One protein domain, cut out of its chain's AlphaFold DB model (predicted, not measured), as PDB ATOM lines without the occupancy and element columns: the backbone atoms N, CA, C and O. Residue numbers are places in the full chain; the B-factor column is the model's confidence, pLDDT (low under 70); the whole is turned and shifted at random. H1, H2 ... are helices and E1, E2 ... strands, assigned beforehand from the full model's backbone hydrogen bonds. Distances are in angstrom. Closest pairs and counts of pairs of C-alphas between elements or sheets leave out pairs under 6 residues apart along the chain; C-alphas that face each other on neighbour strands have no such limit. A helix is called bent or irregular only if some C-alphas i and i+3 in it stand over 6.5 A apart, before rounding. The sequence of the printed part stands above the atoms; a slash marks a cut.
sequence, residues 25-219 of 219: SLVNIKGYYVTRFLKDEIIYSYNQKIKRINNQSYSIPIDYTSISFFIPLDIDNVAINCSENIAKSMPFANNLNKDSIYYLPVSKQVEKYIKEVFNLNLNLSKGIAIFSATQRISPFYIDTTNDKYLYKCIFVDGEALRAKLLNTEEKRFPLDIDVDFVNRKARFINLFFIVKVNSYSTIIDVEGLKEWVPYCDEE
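AT A GLANCE: This is residues 25 to 219 of the 219 residues of an uncharacterized protein of Bacteroides nordii CL02T12C05 (UniProt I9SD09). A long, strongly twisted sheet of seven strands curls round the short helix H2, while H4 runs along E5 on the sheet and H3 is near H4's first residues. From the end of E1 the helix H1 reaches away as an arm, and residues 54 to 65 lead back from it to E2. The printed part has 195 residues, with four named helices and seven named strands in the order E1 H1 E2 H2 E3 H3 H4 E4 E5 E6 E7. The sheet is branched and mixed, with E3 and E6 parallel and the other neighbour pairs antiparallel; the class is mixed, helices and strands. The whole is compact, with a radius of gyration of the C-alphas of 18.0 A, yet elongated, spanning 54 by 34 by 32 A.

IN THESE COORDINATES: E1, residues 25 to 38, begins with C-alpha 25 at (363.542, 364.988, 263.919), is 37.0 A long and bends by 69 degrees at residue 28. H1 is residues 39 to 53, 21.4 A; E2 is residues 66 to 75, 26.3 A. H2, residues 83 to 89, is irregular: C-alphas 84 and 87 are 7.5 A apart. E3 is residues 100 to 103, H3 residues 108 to 118, H4 residues 125 to 137, 18.8 A, and E4 residues 140 to 143. E5, residues 146 to 166, is 36.4 A and bends by 104 degrees at residue 161. E6, residues 188 to 201, is 32.4 A and bends by 86 degrees at residue 198. E7, residues 209 to 212, ends with C-alpha 212 at (328.299, 349.815, 260.904).

HOW THE PARTS SIT: E5 has E1 on one side, with N 154 and O 33 at 2.9 A, and E4 and E6 on the other side, with N 151 and O 141 at 2.8 A and N 161 and O 193 at 2.8 A. E4, E5 and E6 form a meander, each strand the antiparallel neighbour of the one before; with E7, the antiparallel neighbour of E4, they form a Greek key. N 142 and O 210 of E4 and E7 are 2.8 A apart. The edge strands E2 and E3 pair with E1, N 34 and O 69 at 2.9 A, and with E6, N 101 and O 190 at 2.8 A. H4 is on the sheet at a height of 9.4 A, over E5 and only just over E6, on which 3 of its C-alphas fall; on the local plane it runs along E5 at 0 degrees. The closest C-alphas of H4 and E6 are those of Gly 127 and Val 197, 6.5 A apart. H3 is only just not on the sheet, with 4 pairs of C-alphas within 10 A. H3 and H4 are close but not clearly touching, Lys 108 and Ser 125 having the closest C-alphas at 7.3 A. H1 only grazes the sheet, with residues 39 to 42. In H1, H3 and H4 every O i to N i+4 pair is within hydrogen-bond range; in H2 1 of 3 is, beside 3 of 4 O i to N i+3 pairs.

THE WHOLE: The C-alphas farthest apart, those of Asn 55 and Arg 187, are 58.5 A from each other. The printed part has no cut. The links H1 to E2 and E5 to E6 are long, with 12 and 21 residues. The mean pLDDT of the printed part is 79.9, and 35 residues are under 70, among them residues 91 to 98, 169 to 182 and 215 to 219.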
ATOM      1  N   SER A  25     364.170 365.075 265.242       73.00
ATOM      2  CA  SER A  25     363.542 364.988 263.919       73.00
ATOM      3  C   SER A  25     362.033 364.992 264.041       73.00
ATOM      4  O   SER A  25     361.425 363.994 264.436       73.00
ATOM      5  N   LEU A  26     361.449 366.138 263.706       86.31
ATOM      6  CA  LEU A  26     360.066 366.213 263.276       86.31
ATOM      7  C   LEU A  26     359.957 365.407 261.978       86.31
ATOM      8  O   LEU A  26     360.700 365.671 261.034       86.31
ATOM      9  N   VAL A  27     359.088 364.407 261.967       90.88
ATOM     10  CA  VAL A  27     358.866 363.524 260.821       90.88
ATOM     11  C   VAL A  27     357.434 363.667 260.342       90.88
ATOM     12  O   VAL A  27     356.519 363.849 261.153       90.88
ATOM     13  N   ASN A  28     357.232 363.559 259.035       93.31
ATOM     14  CA  ASN A  28     355.883 363.444 258.497       93.31
ATOM     15  C   ASN A  28     355.353 362.053 258.826       93.31
ATOM     16  O   ASN A  28     356.087 361.069 258.738       93.31
ATOM     17  N   ILE A  29     354.086 361.968 259.213       91.25
ATOM     18  CA  ILE A  29     353.454 360.695 259.535       91.25
ATOM     19  C   ILE A  29     352.028 360.663 259.009       91.25
ATOM     20  O   ILE A  29     351.255 361.604 259.198       91.25
ATOM     21  N   LYS A  30     351.675 359.543 258.381       92.31
ATOM     22  CA  LYS A  30     350.302 359.240 257.981       92.31
ATOM     23  C   LYS A  30     349.883 357.912 258.570       92.31
ATOM     24  O   LYS A  30     350.677 356.972 258.627       92.31
ATOM     25  N   GLY A  31     348.638 357.819 259.007       89.62
ATOM     26  CA  GLY A  31     348.138 356.591 259.602       89.62
ATOM     27  C   GLY A  31     346.713 356.679 260.099       89.62
ATOM     28  O   GLY A  31     346.046 357.698 259.945       89.62
ATOM     29  N   TYR A  32     346.259 355.593 260.713       88.94
ATOM     30  CA  TYR A  32     344.946 355.522 261.334       88.94
ATOM     31  C   TYR A  32     345.087 355.508 262.843       88.94
ATOM     32  O   TYR A  32     345.724 354.622 263.414       88.94
ATOM     33  N   TYR A  33     344.439 356.462 263.497       88.44
ATOM     34  CA  TYR A  33     344.112 356.323 264.901       88.44
ATOM     35  C   TYR A  33     342.844 355.482 265.018       88.44
ATOM     36  O   TYR A  33     341.794 355.851 264.484       88.44
ATOM     37  N   VAL A  34     342.951 354.355 265.707       87.31
ATOM     38  CA  VAL A  34     341.878 353.376 265.855       87.31
ATOM     39  C   VAL A  34     341.483 353.308 267.317       87.31
ATOM     40  O   VAL A  34     342.336 353.106 268.177       87.31
ATOM     41  N   THR A  35     340.188 353.421 267.596       88.12
ATOM     42  CA  THR A  35     339.608 353.065 268.892       88.12
ATOM     43  C   THR A  35     338.710 351.854 268.713       88.12
ATOM     44  O   THR A  35     337.740 351.899 267.961       88.12
ATOM     45  N   ARG A  36     339.029 350.772 269.419       88.69
ATOM     46  CA  ARG A  36     338.273 349.521 269.428       88.69
ATOM     47  C   ARG A  36     337.330 349.482 270.626       88.69
ATOM     48  O   ARG A  36     337.772 349.750 271.739       88.69
ATOM     49  N   PHE A  37     336.090 349.063 270.401       90.88
ATOM     50  CA  PHE A  37     335.032 348.890 271.399       90.88
ATOM     51  C   PHE A  37     334.466 347.468 271.340       90.88
ATOM     52  O   PHE A  37     334.487 346.839 270.280       90.88
ATOM     53  N   LEU A  38     333.922 346.968 272.452       91.50
ATOM     54  CA  LEU A  38     333.092 345.758 272.434       91.50
ATOM     55  C   LEU A  38     331.745 346.066 271.766       91.50
ATOM     56  O   LEU A  38     331.045 346.984 272.194       91.50
ATOM     57  N   LYS A  39     331.372 345.294 270.734       92.31
ATOM     58  CA  LYS A  39     330.122 345.510 269.981       92.31
ATOM     59  C   LYS A  39     328.895 345.477 270.899       92.31
ATOM     60  O   LYS A  39     328.055 346.372 270.823       92.31
ATOM     61  N   ASP A  40     328.843 344.516 271.822       92.12
ATOM     62  CA  ASP A  40     327.718 344.334 272.749       92.12
ATOM     63  C   ASP A  40     327.468 345.554 273.646       92.12
ATOM     64  O   ASP A  40     326.318 345.926 273.880       92.12
ATOM     65  N   GLU A  41     328.525 346.225 274.116       93.25
ATOM     66  CA  GLU A  41     328.391 347.430 274.945       93.25
ATOM     67  C   GLU A  41     327.831 348.608 274.132       93.25
ATOM     68  O   GLU A  41     327.006 349.387 274.626       93.25
ATOM     69  N   ILE A  42     328.242 348.724 272.865       93.00
ATOM     70  CA  ILE A  42     327.726 349.743 271.948       93.00
ATOM     71  C   ILE A  42     326.252 349.475 271.636       93.00
ATOM     72  O   ILE A  42     325.431 350.383 271.783       93.00
ATOM     73  N   ILE A  43     325.885 348.237 271.290       92.19
ATOM     74  CA  ILE A  43     324.487 347.839 271.056       92.19
ATOM     75  C   ILE A  43     323.636 348.105 272.295       92.19
ATOM     76  O   ILE A  43     322.569 348.717 272.200       92.19
ATOM     77  N   TYR A  44     324.115 347.701 273.473       92.12
ATOM     78  CA  TYR A  44     323.431 347.964 274.731       92.12
ATOM     79  C   TYR A  44     323.151 349.460 274.910       92.12
ATOM     80  O   TYR A  44     322.018 349.836 275.209       92.12
ATOM     81  N   SER A  45     324.141 350.323 274.661       91.81
ATOM     82  CA  SER A  45     323.981 351.778 274.747       91.81
ATOM     83  C   SER A  45     322.923 352.328 273.793       91.81
ATOM     84  O   SER A  45     322.076 353.128 274.203       91.81
ATOM     85  N   TYR A  46     322.919 351.880 272.537       91.25
ATOM     86  CA  TYR A  46     321.884 352.272 271.583       91.25
ATOM     87  C   TYR A  46     320.491 351.802 272.032       91.25
ATOM     88  O   TYR A  46     319.549 352.597 272.013       91.25
ATOM     89  N   ASN A  47     320.373 350.585 272.573       91.88
ATOM     90  CA  ASN A  47     319.110 350.071 273.104       91.88
ATOM     91  C   ASN A  47     318.600 350.923 274.277       91.88
ATOM     92  O   ASN A  47     317.403 351.208 274.360       91.88
ATOM     93  N   GLN A  48     319.487 351.392 275.162       92.94
ATOM     94  CA  GLN A  48     319.100 352.314 276.236       92.94
ATOM     95  C   GLN A  48     318.628 353.675 275.700       92.94
ATOM     96  O   GLN A  48     317.684 354.250 276.243       92.94
ATOM     97  N   LYS A  49     319.229 354.186 274.615       91.25
ATOM     98  CA  LYS A  49     318.770 355.426 273.960       91.25
ATOM     99  C   LYS A  49     317.367 355.269 273.377       91.25
ATOM    100  O   LYS A  49     316.542 356.157 273.577       91.25
ATOM    101  N   ILE A  50     317.079 354.144 272.719       91.38
ATOM    102  CA  ILE A  50     315.739 353.846 272.192       91.38
ATOM    103  C   ILE A  50     314.719 353.768 273.331       91.38
ATOM    104  O   ILE A  50     313.690 354.438 273.276       91.38
ATOM    105  N   LYS A  51     315.022 353.024 274.405       93.69
ATOM    106  CA  LYS A  51     314.157 352.948 275.596       93.69
ATOM    107  C   LYS A  51     313.852 354.329 276.169       93.69
ATOM    108  O   LYS A  51     312.696 354.626 276.461       93.69
ATOM    109  N   ARG A  52     314.869 355.193 276.270       94.06
ATOM    110  CA  ARG A  52     314.709 356.577 276.727       94.06
ATOM    111  C   ARG A  52     313.773 357.382 275.822       94.06
ATOM    112  O   ARG A  52     312.903 358.070 276.341       94.06
ATOM    113  N   ILE A  53     313.941 357.306 274.499       94.06
ATOM    114  CA  ILE A  53     313.066 357.994 273.528       94.06
ATOM    115  C   ILE A  53     311.619 357.490 273.650       94.06
ATOM    116  O   ILE A  53     310.682 358.278 273.573       94.06
ATOM    117  N   ASN A  54     311.446 356.199 273.928       94.75
ATOM    118  CA  ASN A  54     310.146 355.548 274.079       94.75
ATOM    119  C   ASN A  54     309.537 355.670 275.491       94.75
ATOM    120  O   ASN A  54     308.560 354.985 275.785       94.75
ATOM    121  N   ASN A  55     310.093 356.510 276.375       95.38
ATOM    122  CA  ASN A  55     309.650 356.676 277.770       95.38
ATOM    123  C   ASN A  55     309.600 355.365 278.584       95.38
ATOM    124  O   ASN A  55     308.793 355.211 279.500       95.38
ATOM    125  N   GLN A  56     310.467 354.408 278.258       96.44
ATOM    126  CA  GLN A  56     310.627 353.158 278.998       96.44
ATOM    127  C   GLN A  56     311.728 353.296 280.054       96.44
ATOM    128  O   GLN A  56     312.580 354.177 279.965       96.44
ATOM    129  N   SER A  57     311.749 352.395 281.042       94.56
ATOM    130  CA  SER A  57     312.863 352.318 281.995       94.56
ATOM    131  C   SER A  57     314.170 351.993 281.266       94.56
ATOM    132  O   SER A  57     314.223 351.053 280.466       94.56
ATOM    133  N   TYR A  58     315.217 352.772 281.536       94.88
ATOM    134  CA  TYR A  58     316.519 352.663 280.883       94.88
ATOM    135  C   TYR A  58     317.659 352.830 281.890       94.88
ATOM    136  O   TYR A  58     317.493 353.396 282.971       94.88
ATOM    137  N   SER A  59     318.835 352.351 281.507       92.00
ATOM    138  CA  SER A  59     320.089 352.536 282.235       92.00
ATOM    139  C   SER A  59     320.992 353.523 281.496       92.00
ATOM    140  O   SER A  59     320.929 353.634 280.273       92.00
ATOM    141  N   ILE A  60     321.845 354.240 282.228       86.56
ATOM    142  CA  ILE A  60     322.841 355.150 281.649       86.56
ATOM    143  C   ILE A  60     324.190 354.420 281.637       86.56
ATOM    144  O   ILE A  60     324.720 354.153 282.716       86.56
ATOM    145  N   PRO A  61     324.749 354.076 280.461       83.25
ATOM    146  CA  PRO A  61     326.106 353.546 280.375       83.25
ATOM    147  C   PRO A  61     327.095 354.610 280.864       83.25
ATOM    148  O   PRO A  61     327.023 355.754 280.410       83.25
ATOM    149  N   ILE A  62     327.979 354.244 281.794       76.12
ATOM    150  CA  ILE A  62     328.941 355.178 282.399       76.12
ATOM    151  C   ILE A  62     330.242 355.187 281.595       76.12
ATOM    152  O   ILE A  62     330.698 356.262 281.225       76.12
ATOM    153  N   ASP A  63     330.760 354.009 281.236       80.06
ATOM    154  CA  ASP A  63     331.991 353.842 280.460       80.06
ATOM    155  C   ASP A  63     331.888 352.657 279.493       80.06
ATOM    156  O   ASP A  63     331.072 351.752 279.683       80.06
ATOM    157  N   TYR A  64     332.732 352.673 278.458       84.94
ATOM    158  CA  TYR A  64     332.900 351.566 277.515       84.94
ATOM    159  C   TYR A  64     334.296 350.980 277.649       84.94
ATOM    160  O   TYR A  64     335.285 351.717 277.735       84.94
ATOM    161  N   THR A  65     334.387 349.660 277.556       85.44
ATOM    162  CA  THR A  65     335.661 348.975 277.407       85.44
ATOM    163  C   THR A  65     336.233 349.327 276.039       85.44
ATOM    164  O   THR A  65     335.714 348.911 274.997       85.44
ATOM    165  N   SER A  66     337.314 350.109 276.022       84.69
ATOM    166  CA  SER A  66     337.946 350.533 274.776       84.69
ATOM    167  C   SER A  66     339.466 350.538 274.844       84.69
ATOM    168  O   SER A  66     340.061 350.739 275.899       84.69
ATOM    169  N   ILE A  67     340.092 350.299 273.692       81.56
ATOM    170  CA  ILE A  67     341.545 350.371 273.505       81.56
ATOM    171  C   ILE A  67     341.800 351.237 272.281       81.56
ATOM    172  O   ILE A  67     341.180 351.019 271.239       81.56
ATOM    173  N   SER A  68     342.696 352.216 272.407       81.75
ATOM    174  CA  SER A  68     343.061 353.109 271.308       81.75
ATOM    175  C   SER A  68     344.535 353.006 270.960       81.75
ATOM    176  O   SER A  68     345.375 353.026 271.847       81.75
ATOM    177  N   PHE A  69     344.850 352.944 269.675       80.69
ATOM    178  CA  PHE A  69     346.219 352.815 269.184       80.69
ATOM    179  C   PHE A  69     346.347 353.460 267.803       80.69
ATOM    180  O   PHE A  69     345.354 353.731 267.125       80.69
ATOM    181  N   PHE A  70     347.582 353.705 267.375       84.38
ATOM    182  CA  PHE A  70     347.869 354.276 266.064       84.38
ATOM    183  C   PHE A  70     348.564 353.256 265.155       84.38
ATOM    184  O   PHE A  70     349.549 352.621 265.540       84.38
ATOM    185  N   ILE A  71     348.049 353.103 263.934       85.38
ATOM    186  CA  ILE A  71     348.636 352.279 262.877       85.38
ATOM    187  C   ILE A  71     349.293 353.215 261.853       85.38
ATOM    188  O   ILE A  71     348.571 353.878 261.102       85.38
ATOM    189  N   PRO A  72     350.634 353.281 261.784       86.19
ATOM    190  CA  PRO A  72     351.321 354.060 260.759       86.19
ATOM    191  C   PRO A  72     351.165 353.396 259.385       86.19
ATOM    192  O   PRO A  72     351.259 352.173 259.270       86.19
ATOM    193  N   LEU A  73     350.986 354.204 258.346       87.06
ATOM    194  CA  LEU A  73     351.068 353.793 256.940       87.06
ATOM    195  C   LEU A  73     352.330 354.325 256.287       87.06
ATOM    196  O   LEU A  73     352.946 353.625 255.495       87.06
ATOM    197  N   ASP A  74     352.714 355.545 256.644       89.44
ATOM    198  CA  ASP A  74     353.828 356.261 256.048       89.44
ATOM    199  C   ASP A  74     354.547 357.075 257.123       89.44
ATOM    200  O   ASP A  74     353.897 357.695 257.975       89.44
ATOM    201  N   ILE A  75     355.878 357.048 257.093       88.62
ATOM    202  CA  ILE A  75     356.737 357.935 257.877       88.62
ATOM    203  C   ILE A  75     357.793 358.506 256.933       88.62
ATOM    204  O   ILE A  75     358.523 357.745 256.306       88.62
ATOM    205  N   ASP A  76     357.898 359.832 256.844       89.50
ATOM    206  CA  ASP A  76     358.826 360.537 255.944       89.50
ATOM    207  C   ASP A  76     358.756 360.080 254.472       89.50
ATOM    208  O   ASP A  76     359.769 360.031 253.773       89.50
ATOM    209  N   ASN A  77     357.553 359.787 253.974       85.25
ATOM    210  CA  ASN A  77     357.299 359.247 252.632       85.25
ATOM    211  C   ASN A  77     357.840 357.822 252.420       85.25
ATOM    212  O   ASN A  77     358.037 357.385 251.283       85.25
ATOM    213  N   VAL A  78     358.113 357.100 253.509       85.19
ATOM    214  CA  VAL A  78     358.460 355.681 253.496       85.19
ATOM    215  C   VAL A  78     357.250 354.886 253.968       85.19
ATOM    216  O   VAL A  78     356.821 355.011 255.118       85.19
ATOM    217  N   ALA A  79     356.725 354.034 253.089       83.44
ATOM    218  CA  ALA A  79     355.616 353.146 253.409       83.44
ATOM    219  C   ALA A  79     356.020 352.138 254.502       83.44
ATOM    220  O   ALA A  79     356.963 351.362 254.339       83.44
ATOM    221  N   ILE A  80     355.289 352.151 255.617       77.12
ATOM    222  CA  ILE A  80     355.456 351.246 256.762       77.12
ATOM    223  C   ILE A  80     354.466 350.083 256.683       77.12
ATOM    224  O   ILE A  80     354.829 348.947 256.973       77.12
ATOM    225  N   ASN A  81     353.221 350.364 256.292       67.94
ATOM    226  CA  ASN A  81     352.166 349.370 256.107       67.94
ATOM    227  C   ASN A  81     351.349 349.706 254.859       67.94
ATOM    228  O   ASN A  81     351.112 350.877 254.565       67.94
ATOM    229  N   CYS A  82     350.852 348.678 254.174       59.19
ATOM    230  CA  CYS A  82     349.884 348.848 253.092       59.19
ATOM    231  C   CYS A  82     348.454 348.853 253.643       59.19
ATOM    232  O   CYS A  82     348.138 348.109 254.579       59.19
ATOM    233  N   SER A  83     347.580 349.654 253.029       57.22
ATOM    234  CA  SER A  83     346.175 349.799 253.425       57.22
ATOM    235  C   SER A  83     345.398 348.477 253.432       57.22
ATOM    236  O   SER A  83     344.595 348.236 254.331       57.22
ATOM    237  N   GLU A  84     345.740 347.586 252.502       58.94
ATOM    238  CA  GLU A  84     345.161 346.248 252.295       58.94
ATOM    239  C   GLU A  84     345.321 345.291 253.502       58.94
ATOM    240  O   GLU A  84     344.656 344.262 253.589       58.94
ATOM    241  N   ASN A  85     346.189 345.603 254.477       63.16
ATOM    242  CA  ASN A  85     346.409 344.761 255.664       63.16
ATOM    243  C   ASN A  85     346.044 345.438 256.993       63.16
ATOM    244  O   ASN A  85     346.236 344.840 258.057       63.16
ATOM    245  N   ILE A  86     345.499 346.659 256.968       70.31
ATOM    246  CA  ILE A  86     345.197 347.402 258.199       70.31
ATOM    247  C   ILE A  86     344.136 346.669 259.014       70.31
ATOM    248  O   ILE A  86     344.354 346.473 260.210       70.31
ATOM    249  N   ALA A  87     343.042 346.214 258.391       67.81
ATOM    250  CA  ALA A  87     341.973 345.501 259.089       67.81
ATOM    251  C   ALA A  87     342.520 344.288 259.856       67.81
ATOM    252  O   ALA A  87     342.257 344.146 261.044       67.81
ATOM    253  N   LYS A  88     343.424 343.509 259.245       69.62
ATOM    254  CA  LYS A  88     344.092 342.373 259.905       69.62
ATOM    255  C   LYS A  88     344.925 342.788 261.118       69.62
ATOM    256  O   LYS A  88     345.084 341.998 262.038       69.62
ATOM    257  N   SER A  89     345.460 344.006 261.151       67.50
ATOM    258  CA  SER A  89     346.258 344.502 262.281       67.50
ATOM    259  C   SER A  89     345.420 345.041 263.452       67.50
ATOM    260  O   SER A  89     345.928 345.113 264.571       67.50
ATOM    261  N   MET A  90     344.135 345.368 263.244       73.06
ATOM    262  CA  MET A  90     343.276 345.966 264.280       73.06
ATOM    263  C   MET A  90     342.871 344.999 265.414       73.06
ATOM    264  O   MET A  90     342.875 345.415 266.579       73.06
ATOM    265  N   PRO A  91     342.543 343.713 265.157       61.75
ATOM    266  CA  PRO A  91     342.298 342.735 266.218       61.75
ATOM    267  C   PRO A  91     343.551 342.458 267.057       61.75
ATOM    268  O   PRO A  91     343.461 342.278 268.273       61.75
ATOM    269  N   PHE A  92     344.720 342.471 266.410       58.31
ATOM    270  CA  PHE A  92     346.007 342.068 266.978       58.31
ATOM    271  C   PHE A  92     346.902 343.239 267.381       58.31
ATOM    272  O   PHE A  92     348.116 343.053 267.478       58.31
ATOM    273  N   ALA A  93     346.331 344.414 267.676       54.91
ATOM    274  CA  ALA A  93     347.077 345.535 268.259       54.91
ATOM    275  C   ALA A  93     347.999 345.078 269.412       54.91
ATOM    276  O   ALA A  93     349.112 345.576 269.549       54.91
ATOM    277  N   ASN A  94     347.571 344.029 270.129       45.44
ATOM    278  CA  ASN A  94     348.246 343.447 271.277       45.44
ATOM    279  C   ASN A  94     349.399 342.458 270.979       45.44
ATOM    280  O   ASN A  94     350.140 342.120 271.896       45.44
ATOM    281  N   ASN A  95     349.552 341.951 269.748       45.62
ATOM    282  CA  ASN A  95     350.494 340.851 269.440       45.62
ATOM    283  C   ASN A  95     351.753 341.289 268.688       45.62
ATOM    284  O   ASN A  95     352.625 340.472 268.384       45.62
ATOM    285  N   LEU A  96     351.863 342.567 268.360       52.91
ATOM    286  CA  LEU A  96     353.037 343.087 267.689       52.91
ATOM    287  C   LEU A  96     354.024 343.496 268.784       52.91
ATOM    288  O   LEU A  96     353.862 344.555 269.371       52.91
ATOM    289  N   ASN A  97     355.030 342.665 269.070       52.31
ATOM    290  CA  ASN A  97     356.222 343.107 269.802       52.31
ATOM    291  C   ASN A  97     356.884 344.213 268.974       52.31
ATOM    292  O   ASN A  97     357.660 343.924 268.062       52.31
ATOM    293  N   LYS A  98     356.535 345.472 269.237       68.19
ATOM    294  CA  LYS A  98     357.042 346.603 268.458       68.19
ATOM    295  C   LYS A  98     358.236 347.223 269.161       68.19
ATOM    296  O   LYS A  98     358.218 347.467 270.366       68.19
ATOM    297  N   ASP A  99     359.232 347.576 268.360       71.12
ATOM    298  CA  ASP A  99     360.317 348.469 268.771       71.12
ATOM    299  C   ASP A  99     359.903 349.948 268.632       71.12
ATOM    300  O   ASP A  99     360.733 350.844 268.778       71.12
ATOM    301  N   SER A 100     358.632 350.222 268.299       78.75
ATOM    302  CA  SER A 100     358.096 351.569 268.087       78.75
ATOM    303  C   SER A 100     356.747 351.779 268.774       78.75
ATOM    304  O   SER A 100     355.875 350.915 268.701       78.75
ATOM    305  N   ILE A 101     356.571 352.950 269.386       78.19
ATOM    306  CA  ILE A 101     355.331 353.433 270.002       78.19
ATOM    307  C   ILE A 101     354.862 354.656 269.219       78.19
ATOM    308  O   ILE A 101     355.657 355.551 268.927       78.19
ATOM    309  N   TYR A 102     353.569 354.714 268.917       81.31
ATOM    310  CA  TYR A 102     352.949 355.829 268.210       81.31
ATOM    311  C   TYR A 102     351.914 356.466 269.112       81.31
ATOM    312  O   TYR A 102     350.923 355.838 269.467       81.31
ATOM    313  N   TYR A 103     352.144 357.719 269.471       79.06
ATOM    314  CA  TYR A 103     351.338 358.385 270.466       79.06
ATOM    315  C   TYR A 103     350.644 359.617 269.908       79.06
ATOM    316  O   TYR A 103     351.297 360.551 269.445       79.06
ATOM    317  N   LEU A 104     349.318 359.650 270.040       79.69
ATOM    318  CA  LEU A 104     348.499 360.819 269.753       79.69
ATOM    319  C   LEU A 104     347.906 361.359 271.064       79.69
ATOM    320  O   LEU A 104     347.130 360.656 271.715       79.69
ATOM    321  N   PRO A 105     348.230 362.596 271.473       74.00
ATOM    322  CA  PRO A 105     347.650 363.187 272.663       74.00
ATOM    323  C   PRO A 105     346.187 363.541 272.411       74.00
ATOM    324  O   PRO A 105     345.870 364.464 271.665       74.00
ATOM    325  N   VAL A 106     345.299 362.800 273.070       76.31
ATOM    326  CA  VAL A 106     343.840 362.965 272.955       76.31
ATOM    327  C   VAL A 106     343.211 363.685 274.150       76.31
ATOM    328  O   VAL A 106     342.014 363.953 274.146       76.31
ATOM    329  N   SER A 107     343.997 364.033 275.178       77.81
ATOM    330  CA  SER A 107     343.518 364.779 276.349       77.81
ATOM    331  C   SER A 107     344.579 365.715 276.934       77.81
ATOM    332  O   SER A 107     345.781 365.566 276.705       77.81
ATOM    333  N   LYS A 108     344.129 366.696 277.730       80.94
ATOM    334  CA  LYS A 108     345.011 367.652 278.418       80.94
ATOM    335  C   LYS A 108     345.872 367.028 279.508       80.94
ATOM    336  O   LYS A 108     347.010 367.448 279.698       80.94
ATOM    337  N   GLN A 109     345.334 366.036 280.206       78.50
ATOM    338  CA  GLN A 109     346.065 365.287 281.224       78.50
ATOM    339  C   GLN A 109     347.230 364.522 280.590       78.50
ATOM    340  O   GLN A 109     348.365 364.618 281.047       78.50
ATOM    341  N   VAL A 110     346.939 363.847 279.483       74.62
ATOM    342  CA  VAL A 110     347.911 363.154 278.642       74.62
ATOM    343  C   VAL A 110     348.994 364.105 278.123       74.62
ATOM    344  O   VAL A 110     350.182 363.812 278.228       74.62
ATOM    345  N   GLU A 111     348.599 365.266 277.592       76.81
ATOM    346  CA  GLU A 111     349.543 366.271 277.103       76.81
ATOM    347  C   GLU A 111     350.485 366.733 278.218       76.81
ATOM    348  O   GLU A 111     351.692 366.813 277.998       76.81
ATOM    349  N   LYS A 112     349.947 367.027 279.409       79.88
ATOM    350  CA  LYS A 112     350.742 367.453 280.567       79.88
ATOM    351  C   LYS A 112     351.779 366.395 280.939       79.88
ATOM    352  O   LYS A 112     352.952 366.730 281.059       79.88
ATOM    353  N   TYR A 113     351.349 365.139 281.041       75.19
ATOM    354  CA  TYR A 113     352.229 364.023 281.369       75.19
ATOM    355  C   TYR A 113     353.411 363.919 280.391       75.19
ATOM    356  O   TYR A 113     354.568 363.855 280.794       75.19
ATOM    357  N   ILE A 114     353.140 363.986 279.087       71.56
ATOM    358  CA  ILE A 114     354.184 363.865 278.061       71.56
ATOM    359  C   ILE A 114     355.126 365.063 278.072       71.56
ATOM    360  O   ILE A 114     356.338 364.891 277.969       71.56
ATOM    361  N   LYS A 115     354.605 366.282 278.232       75.06
ATOM    362  CA  LYS A 115     355.465 367.466 278.341       75.06
ATOM    363  C   LYS A 115     356.435 367.371 279.504       75.06
ATOM    364  O   LYS A 115     357.582 367.762 279.335       75.06
ATOM    365  N   GLU A 116     355.986 366.856 280.644       74.62
ATOM    366  CA  GLU A 116     356.835 366.661 281.821       74.62
ATOM    367  C   GLU A 116     357.917 365.608 281.552       74.62
ATOM    368  O   GLU A 116     359.092 365.867 281.805       74.62
ATOM    369  N   VAL A 117     357.556 364.463 280.962       70.19
ATOM    370  CA  VAL A 117     358.515 363.384 280.664       70.19
ATOM    371  C   VAL A 117     359.570 363.799 279.635       70.19
ATOM    372  O   VAL A 117     360.734 363.413 279.755       70.19
ATOM    373  N   PHE A 118     359.185 364.582 278.627       70.06
ATOM    374  CA  PHE A 118     360.063 364.953 277.512       70.06
ATOM    375  C   PHE A 118     360.588 366.385 277.567       70.06
ATOM    376  O   PHE A 118     361.270 366.814 276.639       70.06
ATOM    377  N   ASN A 119     360.262 367.130 278.624       72.69
ATOM    378  CA  ASN A 119     360.571 368.553 278.745       72.69
ATOM    379  C   ASN A 119     360.154 369.364 277.494       72.69
ATOM    380  O   ASN A 119     360.878 370.240 277.017       72.69
ATOM    381  N   LEU A 120     358.992 369.034 276.919       71.62
ATOM    382  CA  LEU A 120     358.493 369.654 275.689       71.62
ATOM    383  C   LEU A 120     357.676 370.905 276.011       71.62
ATOM    384  O   LEU A 120     356.667 370.838 276.713       71.62
ATOM    385  N   ASN A 121     358.032 372.033 275.398       75.25
ATOM    386  CA  ASN A 121     357.225 373.249 275.453       75.25
ATOM    387  C   ASN A 121     356.341 373.384 274.203       75.25
ATOM    388  O   ASN A 121     356.624 374.162 273.295       75.25
ATOM    389  N   LEU A 122     355.282 372.576 274.136       76.50
ATOM    390  CA  LEU A 122     354.320 372.570 273.025       76.50
ATOM    391  C   LEU A 122     352.941 373.044 273.490       76.50
ATOM    392  O   LEU A 122     352.666 373.070 274.683       76.50
ATOM    393  N   ASN A 123     352.036 373.397 272.582       82.69
ATOM    394  CA  ASN A 123     350.630 373.631 272.919       82.69
ATOM    395  C   ASN A 123     349.742 372.834 271.968       82.69
ATOM    396  O   ASN A 123     349.578 373.205 270.809       82.69
ATOM    397  N   LEU A 124     349.147 371.756 272.478       83.12
ATOM    398  CA  LEU A 124     348.359 370.813 271.685       83.12
ATOM    399  C   LEU A 124     346.851 370.996 271.884       83.12
ATOM    400  O   LEU A 124     346.065 370.189 271.396       83.12
ATOM    401  N   SER A 125     346.423 372.082 272.551       83.88
ATOM    402  CA  SER A 125     345.007 372.368 272.854       83.88
ATOM    403  C   SER A 125     344.101 372.213 271.641       83.88
ATOM    404  O   SER A 125     343.063 371.561 271.712       83.88
ATOM    405  N   LYS A 126     344.507 372.830 270.526       81.94
ATOM    406  CA  LYS A 126     343.715 372.867 269.300       81.94
ATOM    407  C   LYS A 126     343.597 371.472 268.686       81.94
ATOM    408  O   LYS A 126     342.494 371.068 268.338       81.94
ATOM    409  N   GLY A 127     344.710 370.739 268.608       81.12
ATOM    410  CA  GLY A 127     344.738 369.368 268.097       81.12
ATOM    411  C   GLY A 127     343.862 368.436 268.932       81.12
ATOM    412  O   GLY A 127     343.000 367.765 268.380       81.12
ATOM    413  N   ILE A 128     343.996 368.488 270.261       84.44
ATOM    414  CA  ILE A 128     343.184 367.702 271.201       84.44
ATOM    415  C   ILE A 128     341.690 367.996 271.032       84.44
ATOM    416  O   ILE A 128     340.883 367.071 270.970       84.44
ATOM    417  N   ALA A 129     341.308 369.273 270.943       83.00
ATOM    418  CA  ALA A 129     339.907 369.664 270.802       83.00
ATOM    419  C   ALA A 129     339.300 369.165 269.481       83.00
ATOM    420  O   ALA A 129     338.221 368.571 269.487       83.00
ATOM    421  N   ILE A 130     340.015 369.357 268.365       81.00
ATOM    422  CA  ILE A 130     339.606 368.856 267.045       81.00
ATOM    423  C   ILE A 130     339.475 367.337 267.085       81.00
ATOM    424  O   ILE A 130     338.467 366.792 266.640       81.00
ATOM    425  N   PHE A 131     340.460 366.648 267.654       82.44
ATOM    426  CA  PHE A 131     340.481 365.196 267.680       82.44
ATOM    427  C   PHE A 131     339.355 364.611 268.542       82.44
ATOM    428  O   PHE A 131     338.650 363.707 268.102       82.44
ATOM    429  N   SER A 132     339.105 365.186 269.721       82.44
ATOM    430  CA  SER A 132     337.990 364.789 270.588       82.44
ATOM    431  C   SER A 132     336.630 364.985 269.907       82.44
ATOM    432  O   SER A 132     335.761 364.116 269.989       82.44
ATOM    433  N   ALA A 133     336.444 366.095 269.184       83.75
ATOM    434  CA  ALA A 133     335.236 366.317 268.391       83.75
ATOM    435  C   ALA A 133     335.110 365.289 267.251       83.75
ATOM    436  O   ALA A 133     334.046 364.703 267.064       83.75
ATOM    437  N   THR A 134     336.214 365.018 266.555       86.31
ATOM    438  CA  THR A 134     336.295 364.070 265.433       86.31
ATOM    439  C   THR A 134     335.951 362.645 265.874       86.31
ATOM    440  O   THR A 134     335.137 361.979 265.240       86.31
ATOM    441  N   GLN A 135     336.469 362.192 267.020       85.31
ATOM    442  CA  GLN A 135     336.121 360.892 267.603       85.31
ATOM    443  C   GLN A 135     334.627 360.750 267.896       85.31
ATOM    444  O   GLN A 135     334.060 359.671 267.708       85.31
ATOM    445  N   ARG A 136     333.961 361.818 268.351       84.69
ATOM    446  CA  ARG A 136     332.521 361.773 268.649       84.69
ATOM    447  C   ARG A 136     331.692 361.541 267.391       84.69
ATOM    448  O   ARG A 136     330.785 360.716 267.440       84.69
ATOM    449  N   ILE A 137     332.033 362.224 266.299       86.12
ATOM    450  CA  ILE A 137     331.284 362.172 265.034       86.12
ATOM    451  C   ILE A 137     331.718 361.037 264.101       86.12
ATOM    452  O   ILE A 137     330.993 360.736 263.161       86.12
ATOM    453  N   SER A 138     332.875 360.410 264.343       90.12
ATOM    454  CA  SER A 138     333.336 359.270 263.547       90.12
ATOM    455  C   SER A 138     332.296 358.145 263.558       90.12
ATOM    456  O   SER A 138     331.842 357.776 264.655       90.12
ATOM    457  N   PRO A 139     331.971 357.563 262.389       93.06
ATOM    458  CA  PRO A 139     331.136 356.377 262.327       93.06
ATOM    459  C   PRO A 139     331.855 355.192 262.974       93.06
ATOM    460  O   PRO A 139     333.076 355.214 263.193       93.06
ATOM    461  N   PHE A 140     331.068 354.179 263.319       93.62
ATOM    462  CA  PHE A 140     331.599 352.879 263.694       93.62
ATOM    463  C   PHE A 140     331.827 352.053 262.435       93.62
ATOM    464  O   PHE A 140     331.056 352.125 261.486       93.62
ATOM    465  N   TYR A 141     332.875 351.249 262.459       92.56
ATOM    466  CA  TYR A 141     333.208 350.269 261.447       92.56
ATOM    467  C   TYR A 141     333.224 348.886 262.077       92.56
ATOM    468  O   TYR A 141     333.585 348.735 263.247       92.56
ATOM    469  N   ILE A 142     332.868 347.881 261.293       91.50
ATOM    470  CA  ILE A 142     332.895 346.479 261.680       91.50
ATOM    471  C   ILE A 142     333.832 345.701 260.764       91.50
ATOM    472  O   ILE A 142     333.877 345.940 259.555       91.50
ATOM    473  N   ASP A 143     334.601 344.791 261.355       87.81
ATOM    474  CA  ASP A 143     335.417 343.839 260.611       87.81
ATOM    475  C   ASP A 143     334.512 342.724 260.086       87.81
ATOM    476  O   ASP A 143     333.877 342.002 260.854       87.81
ATOM    477  N   THR A 144     334.474 342.570 258.764       79.44
ATOM    478  CA  THR A 144     333.670 341.541 258.081       79.44
ATOM    479  C   THR A 144     334.009 340.106 258.495       79.44
ATOM    480  O   THR A 144     333.211 339.201 258.266       79.44
ATOM    481  N   THR A 145     335.171 339.887 259.110       81.88
ATOM    482  CA  THR A 145     335.633 338.580 259.591       81.88
ATOM    483  C   THR A 145     335.526 338.412 261.108       81.88
ATOM    484  O   THR A 145     335.664 337.295 261.608       81.88
ATOM    485  N   ASN A 146     335.273 339.493 261.855       82.06
ATOM    486  CA  ASN A 146     335.223 339.482 263.313       82.06
ATOM    487  C   ASN A 146     334.112 340.391 263.853       82.06
ATOM    488  O   ASN A 146     334.292 341.594 264.032       82.06
ATOM    489  N   ASP A 147     332.999 339.766 264.231       84.88
ATOM    490  CA  ASP A 147     331.805 340.462 264.713       84.88
ATOM    491  C   ASP A 147     331.877 340.914 266.186       84.88
ATOM    492  O   ASP A 147     330.941 341.492 266.729       84.88
ATOM    493  N   LYS A 148     332.986 340.651 266.885       89.81
ATOM    494  CA  LYS A 148     333.095 340.944 268.323       89.81
ATOM    495  C   LYS A 148     333.293 342.430 268.621       89.81
ATOM    496  O   LYS A 148     332.951 342.906 269.710       89.81
ATOM    497  N   TYR A 149     333.920 343.153 267.700       91.19
ATOM    498  CA  TYR A 149     334.417 344.499 267.946       91.19
ATOM    499  C   TYR A 149     333.859 345.499 266.942       91.19
ATOM    500  O   TYR A 149     333.683 345.191 265.766       91.19
ATOM    501  N   LEU A 150     333.656 346.726 267.418       92.62
ATOM    502  CA  LEU A 150     333.430 347.892 266.573       92.62
ATOM    503  C   LEU A 150     334.623 348.836 266.676       92.62
ATOM    504  O   LEU A 150     335.254 348.963 267.728       92.62
ATOM    505  N   TYR A 151     334.911 349.528 265.584       91.81
ATOM    506  CA  TYR A 151     336.087 350.371 265.441       91.81
ATOM    507  C   TYR A 151     335.677 351.788 265.064       91.81
ATOM    508  O   TYR A 151     334.887 351.990 264.151       91.81
ATOM    509  N   LYS A 152     336.243 352.791 265.727       92.25
ATOM    510  CA  LYS A 152     336.283 354.157 265.198       92.25
ATOM    511  C   LYS A 152     337.658 354.394 264.613       92.25
ATOM    512  O   LYS A 152     338.651 354.210 265.316       92.25
ATOM    513  N   CYS A 153     337.706 354.798 263.353       90.81
ATOM    514  CA  CYS A 153     338.951 354.984 262.627       90.81
ATOM    515  C   CYS A 153     339.044 356.422 262.134       90.81
ATOM    516  O   CYS A 153     338.145 356.915 261.459       90.81
ATOM    517  N   ILE A 154     340.145 357.086 262.466       91.44
ATOM    518  CA  ILE A 154     340.429 358.441 262.009       91.44
ATOM    519  C   ILE A 154     341.747 358.389 261.255       91.44
ATOM    520  O   ILE A 154     342.793 358.128 261.852       91.44
ATOM    521  N   PHE A 155     341.695 358.631 259.948       91.75
ATOM    522  CA  PHE A 155     342.900 358.885 259.173       91.75
ATOM    523  C   PHE A 155     343.514 360.206 259.632       91.75
ATOM    524  O   PHE A 155     342.801 361.196 259.798       91.75
ATOM    525  N   VAL A 156     344.826 360.219 259.824       91.19
ATOM    526  CA  VAL A 156     345.609 361.374 260.253       91.19
ATOM    527  C   VAL A 156     346.782 361.532 259.299       91.19
ATOM    528  O   VAL A 156     347.546 360.591 259.099       91.19
ATOM    529  N   ASP A 157     346.941 362.740 258.773       93.06
ATOM    530  CA  ASP A 157     348.162 363.228 258.137       93.06
ATOM    531  C   ASP A 157     348.713 364.356 259.009       93.06
ATOM    532  O   ASP A 157     347.998 365.315 259.329       93.06
ATOM    533  N   GLY A 158     349.958 364.232 259.452       91.88
ATOM    534  CA  GLY A 158     350.505 365.122 260.456       91.88
ATOM    535  C   GLY A 158     352.013 365.051 260.606       91.88
ATOM    536  O   GLY A 158     352.734 364.487 259.787       91.88
ATOM    537  N   GLU A 159     352.474 365.645 261.699       90.94
ATOM    538  CA  GLU A 159     353.882 365.694 262.071       90.94
ATOM    539  C   GLU A 159     354.055 365.066 263.456       90.94
ATOM    540  O   GLU A 159     353.289 365.349 264.389       90.94
ATOM    541  N   ALA A 160     355.076 364.224 263.597       89.06
ATOM    542  CA  ALA A 160     355.448 363.606 264.860       89.06
ATOM    543  C   ALA A 160     356.873 363.974 265.267       89.06
ATOM    544  O   ALA A 160     357.789 363.987 264.452       89.06
ATOM    545  N   LEU A 161     357.077 364.218 266.558       86.50
ATOM    546  CA  LEU A 161     358.409 364.227 267.143       86.50
ATOM    547  C   LEU A 161     358.874 362.789 267.319       86.50
ATOM    548  O   LEU A 161     358.245 362.006 268.036       86.50
ATOM    549  N   ARG A 162     359.988 362.448 266.673       85.31
ATOM    550  CA  ARG A 162     360.647 361.158 266.856       85.31
ATOM    551  C   ARG A 162     361.672 361.257 267.980       85.31
ATOM    552  O   ARG A 162     362.568 362.096 267.932       85.31
ATOM    553  N   ALA A 163     361.573 360.360 268.952       79.12
ATOM    554  CA  ALA A 163     362.537 360.218 270.037       79.12
ATOM    555  C   ALA A 163     362.983 358.760 270.165       79.12
ATOM    556  O   ALA A 163     362.214 357.835 269.913       79.12
ATOM    557  N   LYS A 164     364.233 358.547 270.580       80.31
ATOM    558  CA  LYS A 164     364.762 357.215 270.877       80.31
ATOM    559  C   LYS A 164     364.966 357.077 272.375       80.31
ATOM    560  O   LYS A 164     365.692 357.860 272.983       80.31
ATOM    561  N   LEU A 165     364.328 356.074 272.960       75.81
ATOM    562  CA  LEU A 165     364.190 355.938 274.403       75.81
ATOM    563  C   LEU A 165     364.833 354.658 274.885       75.81
ATOM    564  O   LEU A 165     364.760 353.632 274.216       75.81
ATOM    565  N   LEU A 166     365.463 354.720 276.054       76.19
ATOM    566  CA  LEU A 166     365.971 353.531 276.721       76.19
ATOM    567  C   LEU A 166     364.791 352.729 277.281       76.19
ATOM    568  O   LEU A 166     363.950 353.282 277.986       76.19
ATOM    569  N   ASN A 167     364.747 351.433 276.984       76.00
ATOM    570  CA  ASN A 167     363.686 350.543 277.442       76.00
ATOM    571  C   ASN A 167     364.002 349.975 278.836       76.00
ATOM    572  O   ASN A 167     364.440 348.833 278.974       76.00
ATOM    573  N   THR A 168     363.828 350.788 279.875       70.81
ATOM    574  CA  THR A 168     363.957 350.371 281.283       70.81
ATOM    575  C   THR A 168     362.610 350.446 281.983       70.81
ATOM    576  O   THR A 168     361.775 351.248 281.590       70.81
ATOM    577  N   GLU A 169     362.394 349.653 283.035       64.25
ATOM    578  CA  GLU A 169     361.101 349.613 283.744       64.25
ATOM    579  C   GLU A 169     360.664 350.983 284.276       64.25
ATOM    580  O   GLU A 169     359.512 351.355 284.105       64.25
ATOM    581  N   GLU A 170     361.596 351.782 284.799       59.59
ATOM    582  CA  GLU A 170     361.344 353.159 285.257       59.59
ATOM    583  C   GLU A 170     360.956 354.132 284.132       59.59
ATOM    584  O   GLU A 170     360.326 355.155 284.385       59.59
ATOM    585  N   LYS A 171     361.356 353.840 282.888       57.47
ATOM    586  CA  LYS A 171     361.057 354.653 281.697       57.47
ATOM    587  C   LYS A 171     360.013 354.005 280.791       57.47
ATOM    588  O   LYS A 171     359.718 354.546 279.723       57.47
ATOM    589  N   ARG A 172     359.441 352.864 281.193       58.72
ATOM    590  CA  ARG A 172     358.240 352.327 280.558       58.72
ATOM    591  C   ARG A 172     357.123 353.307 280.886       58.72
ATOM    592  O   ARG A 172     356.811 353.539 282.047       58.72
ATOM    593  N   PHE A 173     356.595 353.943 279.846       60.34
ATOM    594  CA  PHE A 173     355.524 354.927 279.967       60.34
ATOM    595  C   PHE A 173     354.383 354.341 280.802       60.34
ATOM    596  O   PHE A 173     353.979 353.234 280.518       60.34
ATOM    597  N   PRO A 174     353.812 355.025 281.792       51.41
ATOM    598  CA  PRO A 174     352.625 354.592 282.525       51.41
ATOM    599  C   PRO A 174     351.342 354.922 281.745       51.41
ATOM    600  O   PRO A 174     350.334 355.317 282.317       51.41
ATOM    601  N   LEU A 175     351.390 354.856 280.413       53.81
ATOM    602  CA  LEU A 175     350.221 355.097 279.580       53.81
ATOM    603  C   LEU A 175     349.538 353.748 279.379       53.81
ATOM    604  O   LEU A 175     350.057 352.925 278.632       53.81
ATOM    605  N   ASP A 176     348.401 353.552 280.046       46.94
ATOM    606  CA  ASP A 176     347.594 352.322 280.188       46.94
ATOM    607  C   ASP A 176     347.245 351.535 278.903       46.94
ATOM    608  O   ASP A 176     346.469 350.585 278.958       46.94
ATOM    609  N   ILE A 177     347.759 351.901 277.727       51.03
ATOM    610  CA  ILE A 177     347.243 351.404 276.451       51.03
ATOM    611  C   ILE A 177     348.314 350.783 275.544       51.03
ATOM    612  O   ILE A 177     347.956 349.896 274.790       51.03
ATOM    613  N   ASP A 178     349.603 351.142 275.634       51.38
ATOM    614  CA  ASP A 178     350.618 350.640 274.672       51.38
ATOM    615  C   ASP A 178     351.822 349.910 275.293       51.38
ATOM    616  O   ASP A 178     352.633 349.331 274.575       51.38
ATOM    617  N   VAL A 179     351.964 349.898 276.620       50.72
ATOM    618  CA  VAL A 179     353.179 349.411 277.317       50.72
ATOM    619  C   VAL A 179     353.342 347.904 277.222       50.72
ATOM    620  O   VAL A 179     354.460 347.402 277.090       50.72
ATOM    621  N   ASP A 180     352.228 347.180 277.265       51.56
ATOM    622  CA  ASP A 180     352.230 345.726 277.150       51.56
ATOM    623  C   ASP A 180     352.600 345.244 275.744       51.56
ATOM    624  O   ASP A 180     352.932 344.072 275.568       51.56
ATOM    625  N   PHE A 181     352.613 346.145 274.756       59.84
ATOM    626  CA  PHE A 181     352.866 345.837 273.343       59.84
ATOM    627  C   PHE A 181     354.288 346.194 272.900       59.84
ATOM    628  O   PHE A 181     354.697 345.947 271.762       59.84
ATOM    629  N   VAL A 182     355.080 346.763 273.803       65.44
ATOM    630  CA  VAL A 182     356.467 347.118 273.529       65.44
ATOM    631  C   VAL A 182     357.359 345.900 273.702       65.44
ATOM    632  O   VAL A 182     357.297 345.197 274.714       65.44
ATOM    633  N   ASN A 183     358.261 345.682 272.745       72.06
ATOM    634  CA  ASN A 183     359.258 344.626 272.831       72.06
ATOM    635  C   ASN A 183     360.147 344.813 274.072       72.06
ATOM    636  O   ASN A 183     361.105 345.586 274.069       72.06
ATOM    637  N   ARG A 184     359.875 344.051 275.139       72.56
ATOM    638  CA  ARG A 184     360.606 344.135 276.418       72.56
ATOM    639  C   ARG A 184     362.083 343.741 276.311       72.56
ATOM    640  O   ARG A 184     362.849 344.046 277.218       72.56
ATOM    641  N   LYS A 185     362.482 343.058 275.230       76.56
ATOM    642  CA  LYS A 185     363.874 342.652 274.976       76.56
ATOM    643  C   LYS A 185     364.672 343.717 274.224       76.56
ATOM    644  O   LYS A 185     365.901 343.659 274.231       76.56
ATOM    645  N   ALA A 186     364.012 344.664 273.555       77.62
ATOM    646  CA  ALA A 186     364.702 345.719 272.826       77.62
ATOM    647  C   ALA A 186     365.409 346.657 273.807       77.62
ATOM    648  O   ALA A 186     364.805 347.107 274.773       77.62
ATOM    649  N   ARG A 187     366.677 347.000 273.548       80.94
ATOM    650  CA  ARG A 187     367.420 347.971 274.376       80.94
ATOM    651  C   ARG A 187     366.836 349.383 274.272       80.94
ATOM    652  O   ARG A 187     366.877 350.145 275.237       80.94
ATOM    653  N   PHE A 188     366.327 349.731 273.092       79.44
ATOM    654  CA  PHE A 188     365.752 351.035 272.800       79.44
ATOM    655  C   PHE A 188     364.399 350.890 272.114       79.44
ATOM    656  O   PHE A 188     364.171 349.909 271.414       79.44
ATOM    657  N   ILE A 189     363.556 351.904 272.278       79.19
ATOM    658  CA  ILE A 189     362.250 352.029 271.633       79.19
ATOM    659  C   ILE A 189     362.215 353.355 270.880       79.19
ATOM    660  O   ILE A 189     362.693 354.372 271.389       79.19
ATOM    661  N   ASN A 190     361.643 353.358 269.682       81.06
ATOM    662  CA  ASN A 190     361.345 354.580 268.949       81.06
ATOM    663  C   ASN A 190     359.963 355.088 269.358       81.06
ATOM    664  O   ASN A 190     358.965 354.400 269.180       81.06
ATOM    665  N   LEU A 191     359.886 356.295 269.894       80.75
ATOM    666  CA  LEU A 191     358.621 356.969 270.132       80.75
ATOM    667  C   LEU A 191     358.350 357.956 269.003       80.75
ATOM    668  O   LEU A 191     359.212 358.764 268.661       80.75
ATOM    669  N   PHE A 192     357.127 357.930 268.493       83.75
ATOM    670  CA  PHE A 192     356.577 358.931 267.594       83.75
ATOM    671  C   PHE A 192     355.455 359.659 268.321       83.75
ATOM    672  O   PHE A 192     354.369 359.113 268.501       83.75
ATOM    673  N   PHE A 193     355.718 360.882 268.767       83.50
ATOM    674  CA  PHE A 193     354.724 361.722 269.422       83.50
ATOM    675  C   PHE A 193     354.090 362.659 268.397       83.50
ATOM    676  O   PHE A 193     354.738 363.593 267.939       83.50
ATOM    677  N   ILE A 194     352.841 362.407 268.011       86.25
ATOM    678  CA  ILE A 194     352.127 363.199 267.008       86.25
ATOM    679  C   ILE A 194     351.768 364.555 267.623       86.25
ATOM    680  O   ILE A 194     350.927 364.653 268.517       86.25
ATOM    681  N   VAL A 195     352.427 365.608 267.145       84.88
ATOM    682  CA  VAL A 195     352.334 366.971 267.695       84.88
ATOM    683  C   VAL A 195     351.470 367.897 266.851       84.88
ATOM    684  O   VAL A 195     351.043 368.950 267.324       84.88
ATOM    685  N   LYS A 196     351.184 367.519 265.606       86.56
ATOM    686  CA  LYS A 196     350.381 368.326 264.692       86.56
ATOM    687  C   LYS A 196     349.583 367.427 263.765       86.56
ATOM    688  O   LYS A 196     350.112 366.465 263.226       86.56
ATOM    689  N   VAL A 197     348.319 367.783 263.568       87.25
ATOM    690  CA  VAL A 197     347.429 367.171 262.578       87.25
ATOM    691  C   VAL A 197     347.224 368.200 261.473       87.25
ATOM    692  O   VAL A 197     346.657 369.265 261.723       87.25
ATOM    693  N   ASN A 198     347.734 367.906 260.280       88.56
ATOM    694  CA  ASN A 198     347.602 368.748 259.092       88.56
ATOM    695  C   ASN A 198     346.244 368.521 258.423       88.56
ATOM    696  O   ASN A 198     345.561 369.478 258.065       88.56
ATOM    697  N   SER A 199     345.832 367.258 258.302       90.38
ATOM    698  CA  SER A 199     344.499 366.877 257.836       90.38
ATOM    699  C   SER A 199     344.036 365.575 258.492       90.38
ATOM    700  O   SER A 199     344.837 364.826 259.058       90.38
ATOM    701  N   TYR A 200     342.728 365.327 258.460       91.00
ATOM    702  CA  TYR A 200     342.130 364.106 258.989       91.00
ATOM    703  C   TYR A 200     340.872 363.718 258.208       91.00
ATOM    704  O   TYR A 200     340.230 364.571 257.597       91.00
ATOM    705  N   SER A 201     340.500 362.438 258.267       91.75
ATOM    706  CA  SER A 201     339.224 361.937 257.742       91.75
ATOM    707  C   SER A 201     338.630 360.886 258.673       91.75
ATOM    708  O   SER A 201     339.341 360.004 259.151       91.75
ATOM    709  N   THR A 202     337.323 360.971 258.917       90.25
ATOM    710  CA  THR A 202     336.543 359.940 259.625       90.25
ATOM    711  C   THR A 202     335.877 358.953 258.680       90.25
ATOM    712  O   THR A 202     335.423 357.907 259.125       90.25
ATOM    713  N   ILE A 203     335.778 359.309 257.397       88.75
ATOM    714  CA  ILE A 203     335.283 358.422 256.351       88.75
ATOM    715  C   ILE A 203     336.508 357.736 255.773       88.75
ATOM    716  O   ILE A 203     337.410 358.397 255.244       88.75
ATOM    717  N   ILE A 204     336.557 356.423 255.940       85.94
ATOM    718  CA  ILE A 204     337.688 355.606 255.529       85.94
ATOM    719  C   ILE A 204     337.231 354.534 254.547       85.94
ATOM    720  O   ILE A 204     336.136 353.991 254.668       85.94
ATOM    721  N   ASP A 205     338.104 354.237 253.593       84.19
ATOM    722  CA  ASP A 205     337.976 353.112 252.677       84.19
ATOM    723  C   ASP A 205     339.132 352.154 252.980       84.19
ATOM    724  O   ASP A 205     340.268 352.354 252.547       84.19
ATOM    725  N   VAL A 206     338.873 351.207 253.883       83.75
ATOM    726  CA  VAL A 206     339.842 350.197 254.317       83.75
ATOM    727  C   VAL A 206     339.235 348.837 254.036       83.75
ATOM    728  O   VAL A 206     338.187 348.491 254.581       83.75
ATOM    729  N   GLU A 207     339.919 348.058 253.206       83.62
ATOM    730  CA  GLU A 207     339.487 346.714 252.843       83.62
ATOM    731  C   GLU A 207     339.241 345.850 254.092       83.62
ATOM    732  O   GLU A 207     340.040 345.826 255.031       83.62
ATOM    733  N   GLY A 208     338.109 345.143 254.108       84.81
ATOM    734  CA  GLY A 208     337.688 344.293 255.223       84.81
ATOM    735  C   GLY A 208     336.893 345.010 256.317       84.81
ATOM    736  O   GLY A 208     336.268 344.327 257.133       84.81
ATOM    737  N   LEU A 209     336.844 346.349 256.307       88.56
ATOM    738  CA  LEU A 209     335.969 347.135 257.173       88.56
ATOM    739  C   LEU A 209     334.737 347.627 256.418       88.56
ATOM    740  O   LEU A 209     334.822 348.100 255.287       88.56
ATOM    741  N   LYS A 210     333.584 347.564 257.080       91.06
ATOM    742  CA  LYS A 210     332.340 348.175 256.606       91.06
ATOM    743  C   LYS A 210     331.827 349.153 257.641       91.06
ATOM    744  O   LYS A 210     331.987 348.915 258.834       91.06
ATOM    745  N   GLU A 211     331.235 350.254 257.192       92.62
ATOM    746  CA  GLU A 211     330.521 351.145 258.101       92.62
ATOM    747  C   GLU A 211     329.385 350.364 258.771       92.62
ATOM    748  O   GLU A 211     328.629 349.654 258.109       92.62
ATOM    749  N   TRP A 212     329.312 350.462 260.093       92.62
ATOM    750  CA  TRP A 212     328.299 349.815 260.904       92.62
ATOM    751  C   TRP A 212     327.242 350.834 261.295       92.62
ATOM    752  O   TRP A 212     327.533 351.824 261.978       92.62
ATOM    753  N   VAL A 213     326.006 350.562 260.890       87.06
ATOM    754  CA  VAL A 213     324.853 351.378 261.249       87.06
ATOM    755  C   VAL A 213     323.991 350.576 262.221       87.06
ATOM    756  O   VAL A 213     323.525 349.489 261.881       87.06
ATOM    757  N   PRO A 214     323.757 351.088 263.440       79.69
ATOM    758  CA  PRO A 214     322.911 350.403 264.404       79.69
ATOM    759  C   PRO A 214     321.515 350.181 263.806       79.69
ATOM    760  O   PRO A 214     320.911 351.127 263.299       79.69
ATOM    761  N   TYR A 215     321.000 348.953 263.917       69.69
ATOM    762  CA  TYR A 215     319.649 348.548 263.486       69.69
ATOM    763  C   TYR A 215     319.390 348.533 261.972       69.69
ATOM    764  O   TYR A 215     318.243 348.393 261.561       69.69
ATOM    765  N   CYS A 216     320.427 348.648 261.136       63.38
ATOM    766  CA  CYS A 216     320.314 348.353 259.701       63.38
ATOM    767  C   CYS A 216     320.735 346.917 259.346       63.38
ATOM    768  O   CYS A 216     320.529 346.507 258.211       63.38
ATOM    769  N   ASP A 217     321.275 346.163 260.310       53.66
ATOM    770  CA  ASP A 217     321.712 344.768 260.147       53.66
ATOM    771  C   ASP A 217     320.620 343.741 260.534       53.66
ATOM    772  O   ASP A 217     320.927 342.576 260.780       53.66
ATOM    773  N   GLU A 218     319.352 344.158 260.653       44.12
ATOM    774  CA  GLU A 218     318.223 343.228 260.809       44.12
ATOM    775  C   GLU A 218     317.846 342.642 259.432       44.12
ATOM    776  O   GLU A 218     316.916 343.120 258.783       44.12
ATOM    777  N   GLU A 219     318.587 341.620 258.988       38.03
ATOM    778  CA  GLU A 219     318.137 340.639 257.980       38.03
ATOM    779  C   GLU A 219     317.949 339.251 258.607       38.03
ATOM    780  O   GLU A 219     318.864 338.781 259.325       38.03
TER     781      GLU A 219